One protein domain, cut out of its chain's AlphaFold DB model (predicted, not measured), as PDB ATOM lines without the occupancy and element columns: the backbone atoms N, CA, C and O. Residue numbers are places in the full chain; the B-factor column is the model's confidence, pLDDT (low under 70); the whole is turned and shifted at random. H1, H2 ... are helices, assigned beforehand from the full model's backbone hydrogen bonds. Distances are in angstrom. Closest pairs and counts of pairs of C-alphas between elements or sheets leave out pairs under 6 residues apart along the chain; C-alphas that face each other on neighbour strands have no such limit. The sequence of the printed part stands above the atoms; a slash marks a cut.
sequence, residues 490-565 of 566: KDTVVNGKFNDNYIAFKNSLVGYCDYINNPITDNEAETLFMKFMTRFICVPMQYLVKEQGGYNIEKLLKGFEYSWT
ATOM      1  N   LYS A 490      13.212  16.858  -7.209       95.12
ATOM      2  CA  LYS A 490      13.210  15.733  -8.154       95.12
ATOM      3  C   LYS A 490      11.789  15.340  -8.549       95.12
ATOM      4  O   LYS A 490      11.537  15.108  -9.728       95.12
ATOM      5  N   ASP A 491      10.866  15.307  -7.596       95.88
ATOM      6  CA  ASP A 491       9.467  14.973  -7.878       95.88
ATOM      7  C   ASP A 491       8.858  15.971  -8.872       95.88
ATOM      8  O   ASP A 491       8.140  15.563  -9.786       95.88
ATOM      9  N   THR A 492       9.245  17.253  -8.789       96.75
ATOM     10  CA  THR A 492       8.828  18.262  -9.780       96.75
ATOM     11  C   THR A 492       9.408  18.027 -11.181       96.75
ATOM     12  O   THR A 492       8.799  18.412 -12.176       96.75
ATOM     13  N   VAL A 493      10.576  17.382 -11.298       96.75
ATOM     14  CA  VAL A 493      11.133  16.964 -12.600       96.75
ATOM     15  C   VAL A 493      10.313  15.807 -13.159       96.75
ATOM     16  O   VAL A 493       9.891  15.851 -14.312       96.75
ATOM     17  N   VAL A 494      10.043  14.797 -12.327       96.56
ATOM     18  CA  VAL A 494       9.303  13.584 -12.715       96.56
ATOM     19  C   VAL A 494       7.877  13.909 -13.153       96.56
ATOM     20  O   VAL A 494       7.390  13.335 -14.123       96.56
ATOM     21  N   ASN A 495       7.208  14.840 -12.474       96.88
ATOM     22  CA  ASN A 495       5.835  15.223 -12.801       96.88
ATOM     23  C   ASN A 495       5.721  16.376 -13.816       96.88
ATOM     24  O   ASN A 495       4.613  16.853 -14.063       96.88
ATOM     25  N   GLY A 496       6.841  16.825 -14.395       96.38
ATOM     26  CA  GLY A 496       6.874  17.853 -15.438       96.38
ATOM     27  C   GLY A 496       6.657  19.295 -14.961       96.38
ATOM     28  O   GLY A 496       6.565  20.187 -15.798       96.38
ATOM     29  N   LYS A 497       6.602  19.557 -13.649       97.38
ATOM     30  CA  LYS A 497       6.362  20.897 -13.077       97.38
ATOM     31  C   LYS A 497       7.633  21.700 -12.777       97.38
ATOM     32  O   LYS A 497       7.538  22.823 -12.276       97.38
ATOM     33  N   PHE A 498       8.825  21.147 -13.014       97.44
ATOM     34  CA  PHE A 498      10.090  21.795 -12.641       97.44
ATOM     35  C   PHE A 498      10.273  23.155 -13.326       97.44
ATOM     36  O   PHE A 498      10.588  24.134 -12.656       97.44
ATOM     37  N   ASN A 499      10.050  23.235 -14.645       97.94
ATOM     38  CA  ASN A 499      10.283  24.467 -15.405       97.94
ATOM     39  C   ASN A 499       9.323  25.593 -15.003       97.94
ATOM     40  O   ASN A 499       9.770  26.726 -14.846       97.94
ATOM     41  N   ASP A 500       8.054  25.281 -14.731       97.50
ATOM     42  CA  ASP A 500       7.082  26.264 -14.242       97.50
ATOM     43  C   ASP A 500       7.502  26.831 -12.878       97.50
ATOM     44  O   ASP A 500       7.515  28.047 -12.677       97.50
ATOM     45  N   ASN A 501       7.926  25.962 -11.951       97.62
ATOM     46  CA  ASN A 501       8.421  26.397 -10.643       97.62
ATOM     47  C   ASN A 501       9.736  27.179 -10.749       97.62
ATOM     48  O   ASN A 501       9.913  28.154 -10.023       97.62
ATOM     49  N   TYR A 502      10.637  26.797 -11.657       97.62
ATOM     50  CA  TYR A 502      11.874  27.530 -11.930       97.62
ATOM     51  C   TYR A 502      11.599  28.939 -12.474       97.62
ATOM     52  O   TYR A 502      12.189  29.908 -11.990       97.62
ATOM     53  N   ILE A 503      10.695  29.079 -13.446       97.69
ATOM     54  CA  ILE A 503      10.323  30.385 -14.005       97.69
ATOM     55  C   ILE A 503       9.698  31.258 -12.915       97.69
ATOM     56  O   ILE A 503      10.120  32.402 -12.739       97.69
ATOM     57  N   ALA A 504       8.753  30.708 -12.144       97.94
ATOM     58  CA  ALA A 504       8.133  31.406 -11.020       97.94
ATOM     59  C   ALA A 504       9.175  31.840  -9.980       97.94
ATOM     60  O   ALA A 504       9.175  32.995  -9.558       97.94
ATOM     61  N   PHE A 505      10.111  30.958  -9.620       97.88
ATOM     62  CA  PHE A 505      11.214  31.254  -8.703       97.88
ATOM     63  C   PHE A 505      12.072  32.420  -9.201       97.88
ATOM     64  O   PHE A 505      12.290  33.382  -8.466       97.88
ATOM     65  N   LYS A 506      12.539  32.353 -10.456       97.94
ATOM     66  CA  LYS A 506      13.402  33.378 -11.055       97.94
ATOM     67  C   LYS A 506      12.695  34.732 -11.074       97.94
ATOM     68  O   LYS A 506      13.234  35.707 -10.557       97.94
ATOM     69  N   ASN A 507      11.482  34.771 -11.624       98.12
ATOM     70  CA  ASN A 507      10.712  36.005 -11.759       98.12
ATOM     71  C   ASN A 507      10.377  36.604 -10.389       98.12
ATOM     72  O   ASN A 507      10.467  37.815 -10.209       98.12
ATOM     73  N   SER A 508      10.049  35.761  -9.407       98.31
ATOM     74  CA  SER A 508       9.755  36.212  -8.046       98.31
ATOM     75  C   SER A 508      10.977  36.810  -7.360       98.31
ATOM     76  O   SER A 508      10.835  37.805  -6.654       98.31
ATOM     77  N   LEU A 509      12.169  36.237  -7.562       98.50
ATOM     78  CA  LEU A 509      13.407  36.769  -6.995       98.50
ATOM     79  C   LEU A 509      13.788  38.114  -7.628       98.50
ATOM     80  O   LEU A 509      14.110  39.047  -6.897       98.50
ATOM     81  N   VAL A 510      13.709  38.226  -8.960       98.62
ATOM     82  CA  VAL A 510      13.941  39.490  -9.686       98.62
ATOM     83  C   VAL A 510      12.962  40.561  -9.205       98.62
ATOM     84  O   VAL A 510      13.389  41.608  -8.722       98.62
ATOM     85  N   GLY A 511      11.661  40.258  -9.223       98.38
ATOM     86  CA  GLY A 511      10.626  41.195  -8.788       98.38
ATOM     87  C   GLY A 511      10.760  41.606  -7.319       98.38
ATOM     88  O   GLY A 511      10.497  42.758  -6.977       98.38
ATOM     89  N   TYR A 512      11.230  40.708  -6.446       98.56
ATOM     90  CA  TYR A 512      11.472  41.046  -5.045       98.56
ATOM     91  C   TYR A 512      12.651  42.000  -4.886       98.56
ATOM     92  O   TYR A 512      12.540  42.997  -4.176       98.56
ATOM     93  N   CYS A 513      13.766  41.719  -5.564       98.56
ATOM     94  CA  CYS A 513      14.943  42.584  -5.586       98.56
ATOM     95  C   CYS A 513      14.601  43.996  -6.094       98.56
ATOM     96  O   CYS A 513      15.025  44.986  -5.490       98.56
ATOM     97  N   ASP A 514      13.764  44.099  -7.129       98.44
ATOM     98  CA  ASP A 514      13.227  45.378  -7.608       98.44
ATOM     99  C   ASP A 514      12.366  46.064  -6.537       98.44
ATOM    100  O   ASP A 514      12.572  47.239  -6.223       98.44
ATOM    101  N   TYR A 515      11.453  45.323  -5.899       98.44
ATOM    102  CA  TYR A 515      10.575  45.830  -4.837       98.44
ATOM    103  C   TYR A 515      11.340  46.371  -3.615       98.44
ATOM    104  O   TYR A 515      10.889  47.318  -2.953       98.44
ATOM    105  N   ILE A 516      12.512  45.807  -3.306       97.88
ATOM    106  CA  ILE A 516      13.390  46.300  -2.235       97.88
ATOM    107  C   ILE A 516      14.379  47.389  -2.681       97.88
ATOM    108  O   ILE A 516      15.199  47.820  -1.873       97.88
ATOM    109  N   ASN A 517      14.274  47.885  -3.920       97.88
ATOM    110  CA  ASN A 517      15.196  48.851  -4.537       97.88
ATOM    111  C   ASN A 517      16.659  48.366  -4.562       97.88
ATOM    112  O   ASN A 517      17.593  49.150  -4.387       97.88
ATOM    113  N   ASN A 518      16.867  47.065  -4.758       97.75
ATOM    114  CA  ASN A 518      18.184  46.447  -4.897       97.75
ATOM    115  C   ASN A 518      18.143  45.454  -6.072       97.75
ATOM    116  O   ASN A 518      18.247  44.246  -5.850       97.75
ATOM    117  N   PRO A 519      17.895  45.958  -7.298       98.25
ATOM    118  CA  PRO A 519      17.519  45.146  -8.451       98.25
ATOM    119  C   PRO A 519      18.615  44.148  -8.824       98.25
ATOM    120  O   PRO A 519      19.809  44.428  -8.671       98.25
ATOM    121  N   ILE A 520      18.197  43.002  -9.359       98.56
ATOM    122  CA  ILE A 520      19.076  42.032 -10.020       98.56
ATOM    123  C   ILE A 520      18.520  41.736 -11.410       98.56
ATOM    124  O   ILE A 520      17.317  41.799 -11.640       98.56
ATOM    125  N   THR A 521      19.392  41.391 -12.342       98.44
ATOM    126  CA  THR A 521      19.005  41.010 -13.700       98.44
ATOM    127  C   THR A 521      18.514  39.563 -13.768       98.44
ATOM    128  O   THR A 521      18.860  38.720 -12.938       98.44
ATOM    129  N   ASP A 522      17.778  39.233 -14.829       97.69
ATOM    130  CA  ASP A 522      17.395  37.854 -15.155       97.69
ATOM    131  C   ASP A 522      18.596  36.896 -15.209       97.69
ATOM    132  O   ASP A 522      18.524  35.777 -14.699       97.69
ATOM    133  N   ASN A 523      19.712  37.348 -15.793       98.06
ATOM    134  CA  ASN A 523      20.944  36.564 -15.909       98.06
ATOM    135  C   ASN A 523      21.602  36.324 -14.542       98.06
ATOM    136  O   ASN A 523      22.146  35.248 -14.288       98.06
ATOM    137  N   GLU A 524      21.550  37.308 -13.647       98.44
ATOM    138  CA  GLU A 524      22.023  37.171 -12.268       98.44
ATOM    139  C   GLU A 524      21.151  36.182 -11.487       98.44
ATOM    140  O   GLU A 524      21.683  35.255 -10.876       98.44
ATOM    141  N   ALA A 525      19.821  36.298 -11.567       98.19
ATOM    142  CA  ALA A 525      18.898  35.355 -10.931       98.19
ATOM    143  C   ALA A 525      19.087  33.916 -11.446       98.19
ATOM    144  O   ALA A 525      19.087  32.955 -10.674       98.19
ATOM    145  N   GLU A 526      19.312  33.757 -12.750       97.38
ATOM    146  CA  GLU A 526      19.676  32.482 -13.362       97.38
ATOM    147  C   GLU A 526      21.007  31.937 -12.835       97.38
ATOM    148  O   GLU A 526      21.100  30.754 -12.503       97.38
ATOM    149  N   THR A 527      22.018  32.797 -12.711       97.56
ATOM    150  CA  THR A 527      23.323  32.432 -12.145       97.56
ATOM    151  C   THR A 527      23.177  31.918 -10.713       97.56
ATOM    152  O   THR A 527      23.726  30.865 -10.381       97.56
ATOM    153  N   LEU A 528      22.382  32.602  -9.884       97.88
ATOM    154  CA  LEU A 528      22.081  32.176  -8.514       97.88
ATOM    155  C   LEU A 528      21.386  30.809  -8.490       97.88
ATOM    156  O   LEU A 528      21.793  29.926  -7.735       97.88
ATOM    157  N   PHE A 529      20.385  30.593  -9.349       97.31
ATOM    158  CA  PHE A 529      19.683  29.310  -9.417       97.31
ATOM    159  C   PHE A 529      20.605  28.166  -9.864       97.31
ATOM    160  O   PHE A 529      20.604  27.096  -9.254       97.31
ATOM    161  N   MET A 530      21.453  28.380 -10.877       96.94
ATOM    162  CA  MET A 530      22.444  27.377 -11.295       96.94
ATOM    163  C   MET A 530      23.429  27.045 -10.172       96.94
ATOM    164  O   MET A 530      23.767  25.878  -9.958       96.94
ATOM    165  N   LYS A 531      23.875  28.053  -9.421       96.31
ATOM    166  CA  LYS A 531      24.769  27.851  -8.280       96.31
ATOM    167  C   LYS A 531      24.091  27.051  -7.170       96.31
ATOM    168  O   LYS A 531      24.674  26.088  -6.685       96.31
ATOM    169  N   PHE A 532      22.836  27.363  -6.850       95.44
ATOM    170  CA  PHE A 532      22.011  26.572  -5.936       95.44
ATOM    171  C   PHE A 532      21.907  25.101  -6.382       95.44
ATOM    172  O   PHE A 532      22.207  24.189  -5.609       95.44
ATOM    173  N   MET A 533      21.578  24.853  -7.651       96.00
ATOM    174  CA  MET A 533      21.454  23.494  -8.188       96.00
ATOM    175  C   MET A 533      22.776  22.714  -8.138       96.00
ATOM    176  O   MET A 533      22.787  21.535  -7.788       96.00
ATOM    177  N   THR A 534      23.896  23.362  -8.461       94.94
ATOM    178  CA  THR A 534      25.210  22.698  -8.524       94.94
ATOM    179  C   THR A 534      25.884  22.520  -7.170       94.94
ATOM    180  O   THR A 534      26.509  21.489  -6.942       94.94
ATOM    181  N   ARG A 535      25.793  23.507  -6.275       91.06
ATOM    182  CA  ARG A 535      26.512  23.508  -4.991       91.06
ATOM    183  C   ARG A 535      25.724  22.860  -3.871       91.06
ATOM    184  O   ARG A 535      26.312  22.175  -3.044       91.06
ATOM    185  N   PHE A 536      24.414  23.078  -3.849       88.88
ATOM    186  CA  PHE A 536      23.583  22.622  -2.746       88.88
ATOM    187  C   PHE A 536      22.824  21.343  -3.082       88.88
ATOM    188  O   PHE A 536      22.878  20.380  -2.324       88.88
ATOM    189  N   ILE A 537      22.169  21.300  -4.244       91.88
ATOM    190  CA  ILE A 537      21.487  20.081  -4.711       91.88
ATOM    191  C   ILE A 537      22.480  19.085  -5.334       91.88
ATOM    192  O   ILE A 537      22.125  17.935  -5.590       91.88
ATOM    193  N   CYS A 538      23.733  19.504  -5.548       93.50
ATOM    194  CA  CYS A 538      24.819  18.693  -6.100       93.50
ATOM    195  C   CYS A 538      24.536  18.137  -7.508       93.50
ATOM    196  O   CYS A 538      25.107  17.114  -7.893       93.50
ATOM    197  N   VAL A 539      23.677  18.797  -8.297       95.75
ATOM    198  CA  VAL A 539      23.421  18.422  -9.696       95.75
ATOM    199  C   VAL A 539      24.631  18.816 -10.552       95.75
ATOM    200  O   VAL A 539      24.965  20.000 -10.608       95.75
ATOM    201  N   PRO A 540      25.304  17.881 -11.249       96.12
ATOM    202  CA  PRO A 540      26.469  18.228 -12.062       96.12
ATOM    203  C   PRO A 540      26.125  19.208 -13.191       96.12
ATOM    204  O   PRO A 540      25.111  19.050 -13.871       96.12
ATOM    205  N   MET A 541      27.010  20.179 -13.437       97.25
ATOM    206  CA  MET A 541      26.771  21.278 -14.386       97.25
ATOM    207  C   MET A 541      26.388  20.794 -15.796       97.25
ATOM    208  O   MET A 541      25.512  21.378 -16.422       97.25
ATOM    209  N   GLN A 542      26.968  19.688 -16.282       97.44
ATOM    210  CA  GLN A 542      26.651  19.144 -17.613       97.44
ATOM    211  C   GLN A 542      25.191  18.682 -17.793       97.44
ATOM    212  O   GLN A 542      24.764  18.425 -18.918       97.44
ATOM    213  N   TYR A 543      24.440  18.535 -16.697       98.06
ATOM    214  CA  TYR A 543      23.031  18.140 -16.706       98.06
ATOM    215  C   TYR A 543      22.076  19.332 -16.592       98.06
ATOM    216  O   TYR A 543      20.881  19.173 -16.826       98.06
ATOM    217  N   LEU A 544      22.586  20.531 -16.299       97.44
ATOM    218  CA  LEU A 544      21.816  21.776 -16.252       97.44
ATOM    219  C   LEU A 544      21.742  22.424 -17.642       97.44
ATOM    220  O   LEU A 544      22.138  23.571 -17.840       97.44
ATOM    221  N   VAL A 545      21.251  21.667 -18.625       97.62
ATOM    222  CA  VAL A 545      21.129  22.125 -20.016       97.62
ATOM    223  C   VAL A 545      19.854  22.941 -20.177       97.62
ATOM    224  O   VAL A 545      18.772  22.464 -19.835       97.62
ATOM    225  N   LYS A 546      19.976  24.153 -20.719       96.62
ATOM    226  CA  LYS A 546      18.836  25.015 -21.032       96.62
ATOM    227  C   LYS A 546      18.343  24.836 -22.460       96.62
ATOM    228  O   LYS A 546      19.135  24.712 -23.390       96.62
ATOM    229  N   GLU A 547      17.029  24.894 -22.608       95.75
ATOM    230  CA  GLU A 547      16.291  24.878 -23.867       95.75
ATOM    231  C   GLU A 547      15.286  26.037 -23.889       95.75
ATOM    232  O   GLU A 547      15.137  26.784 -22.915       95.75
ATOM    233  N   GLN A 548      14.593  26.221 -25.015       92.75
ATOM    234  CA  GLN A 548      13.571  27.256 -25.128       92.75
ATOM    235  C   GLN A 548      12.460  27.002 -24.094       92.75
ATOM    236  O   GLN A 548      11.710  26.039 -24.201       92.75
ATOM    237  N   GLY A 549      12.364  27.876 -23.088       88.12
ATOM    238  CA  GLY A 549      11.348  27.791 -22.035       88.12
ATOM    239  C   GLY A 549      11.769  27.079 -20.742       88.12
ATOM    240  O   GLY A 549      10.928  26.935 -19.861       88.12
ATOM    241  N   GLY A 550      13.032  26.665 -20.565       95.88
ATOM    242  CA  GLY A 550      13.484  26.114 -19.280       95.88
ATOM    243  C   GLY A 550      14.693  25.186 -19.364       95.88
ATOM    244  O   GLY A 550      15.555  25.345 -20.224       95.88
ATOM    245  N   TYR A 551      14.771  24.227 -18.445       97.88
ATOM    246  CA  TYR A 551      15.778  23.167 -18.437       97.88
ATOM    247  C   TYR A 551      15.289  21.931 -19.200       97.88
ATOM    248  O   TYR A 551      14.105  21.583 -19.150       97.88
ATOM    249  N   ASN A 552      16.217  21.230 -19.856       98.12
ATOM    250  CA  ASN A 552      15.967  19.915 -20.441       98.12
ATOM    251  C   ASN A 552      15.697  18.902 -19.311       98.12
ATOM    252  O   ASN A 552      16.601  18.530 -18.556       98.12
ATOM    253  N   ILE A 553      14.446  18.451 -19.205       97.94
ATOM    254  CA  ILE A 553      13.954  17.586 -18.120       97.94
ATOM    255  C   ILE A 553      14.661  16.226 -18.091       97.94
ATOM    256  O   ILE A 553      14.973  15.728 -17.011       97.94
ATOM    257  N   GLU A 554      14.979  15.639 -19.248       97.75
ATOM    258  CA  GLU A 554      15.656  14.338 -19.317       97.75
ATOM    259  C   GLU A 554      17.091  14.422 -18.776       97.75
ATOM    260  O   GLU A 554      17.531  13.574 -17.993       97.75
ATOM    261  N   LYS A 555      17.832  15.466 -19.165       98.06
ATOM    262  CA  LYS A 555      19.185  15.727 -18.656       98.06
ATOM    263  C   LYS A 555      19.150  16.020 -17.165       98.06
ATOM    264  O   LYS A 555      19.956  15.458 -16.426       98.06
ATOM    265  N   LEU A 556      18.202  16.842 -16.728       97.56
ATOM    266  CA  LEU A 556      18.051  17.210 -15.330       97.56
ATOM    267  C   LEU A 556      17.710  16.000 -14.451       97.56
ATOM    268  O   LEU A 556      18.310  15.844 -13.389       97.56
ATOM    269  N   LEU A 557      16.818  15.111 -14.905       96.88
ATOM    270  CA  LEU A 557      16.473  13.879 -14.191       96.88
ATOM    271  C   LEU A 557      17.708  12.995 -13.978       96.88
ATOM    272  O   LEU A 557      17.960  12.579 -12.847       96.88
ATOM    273  N   LYS A 558      18.534  12.812 -15.017       96.62
ATOM    274  CA  LYS A 558      19.835  12.127 -14.895       96.62
ATOM    275  C   LYS A 558      20.731  12.828 -13.876       96.62
ATOM    276  O   LYS A 558      21.327  12.178 -13.026       96.62
ATOM    277  N   GLY A 559      20.798  14.157 -13.910       96.69
ATOM    278  CA  GLY A 559      21.560  14.948 -12.944       96.69
ATOM    279  C   GLY A 559      21.130  14.732 -11.488       96.69
ATOM    280  O   GLY A 559      21.990  14.589 -10.618       96.69
ATOM    281  N   PHE A 560      19.824  14.642 -11.229       95.31
ATOM    282  CA  PHE A 560      19.287  14.280  -9.916       95.31
ATOM    283  C   PHE A 560      19.590  12.826  -9.537       95.31
ATOM    284  O   PHE A 560      19.838  12.546  -8.376       95.31
ATOM    285  N   GLU A 561      19.605  11.877 -10.468       93.56
ATOM    286  CA  GLU A 561      20.027  10.503 -10.147       93.56
ATOM    287  C   GLU A 561      21.494  10.455  -9.692       93.56
ATOM    288  O   GLU A 561      21.825   9.738  -8.748       93.56
ATOM    289  N   TYR A 562      22.360  11.286 -10.282       91.56
ATOM    290  CA  TYR A 562      23.752  11.410  -9.844       91.56
ATOM    291  C   TYR A 562      23.894  12.016  -8.448       91.56
ATOM    292  O   TYR A 562      24.712  11.526  -7.669       91.56
ATOM    293  N   SER A 563      23.140  13.066  -8.116       86.56
ATOM    294  CA  SER A 563      23.363  13.795  -6.862       86.56
ATOM    295  C   SER A 563      22.995  13.013  -5.598       86.56
ATOM    296  O   SER A 563      23.524  13.323  -4.540       86.56
ATOM    297  N   TRP A 564      22.154  11.979  -5.703       67.44
ATOM    298  CA  TRP A 564      21.689  11.163  -4.568       67.44
ATOM    299  C   TRP A 564      22.514   9.893  -4.330       67.44
ATOM    300  O   TRP A 564      22.309   9.198  -3.338       67.44
ATOM    301  N   THR A 565      23.417   9.555  -5.252       58.91
ATOM    302  CA  THR A 565      24.332   8.405  -5.107       58.91
ATOM    303  C   THR A 565      25.648   8.773  -4.417       58.91
ATOM    304  O   THR A 565      26.469   7.892  -4.163       58.91
TER     305      THR A 565
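This is residues 490 to 565 of the 566 residues of a protein of Fusibacter sp. 3D3 (UniProt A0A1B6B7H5). Two longer helices, H2 and H3, meet in a V, and H4 lies across the open end of that V with the very short H1 packed on it. H2 runs away from the H1 and H4 end, the chain turns at residues 516 to 521, and H3 comes back at a steep tilt; the long unnamed stretch 537 to 552 then leads to H4. The printed part has 76 residues with four named helices, in the order H1, H2, H3, H4, and no named strand: the class is all helix. It is compact, with a radius of gyration of the C-alphas of 13.0 A, yet elongated in outline, spanning 41 by 23 by 19 A.

H1, residues 490 to 494, begins at C-alpha 490 (13.210, 15.733, -8.154). H2, residues 498 to 515, is 25.3 A long and ends at C-alpha 515 (10.575, 45.830, -4.837). H3, residues 522 to 536, is 20.6 A long. H4, residues 553 to 563, is 15.2 A long and ends at C-alpha 563 (23.363, 13.795, -6.862).

H1 touches H4; the closest C-alphas, of Val 493 and Ile 553, are 6.2 A apart. H2 touches H3 with residues 506 to 510 alone, closest at the C-alphas of Lys 506 and Ala 525, 5.8 A; they run opposite ways at a steep tilt of 58 degrees. H2 and H4 are close but not clearly touching, about perpendicular at 85 degrees. H3 and H4 are near each other; H1 and H3 are apart. In H1, H2, H3 and H4 every O i to N i+4 pair is within hydrogen-bond range.

The C-alphas of Asn 517 and Thr 565, the two farthest apart, are 41.5 A apart. The printed part has no cut. The link from H3 to H4 is long, 16 residues; in it residues 546 to 547 pair with 550 to 551, antiparallel. Residues 564 to 565 have pLDDT under 70.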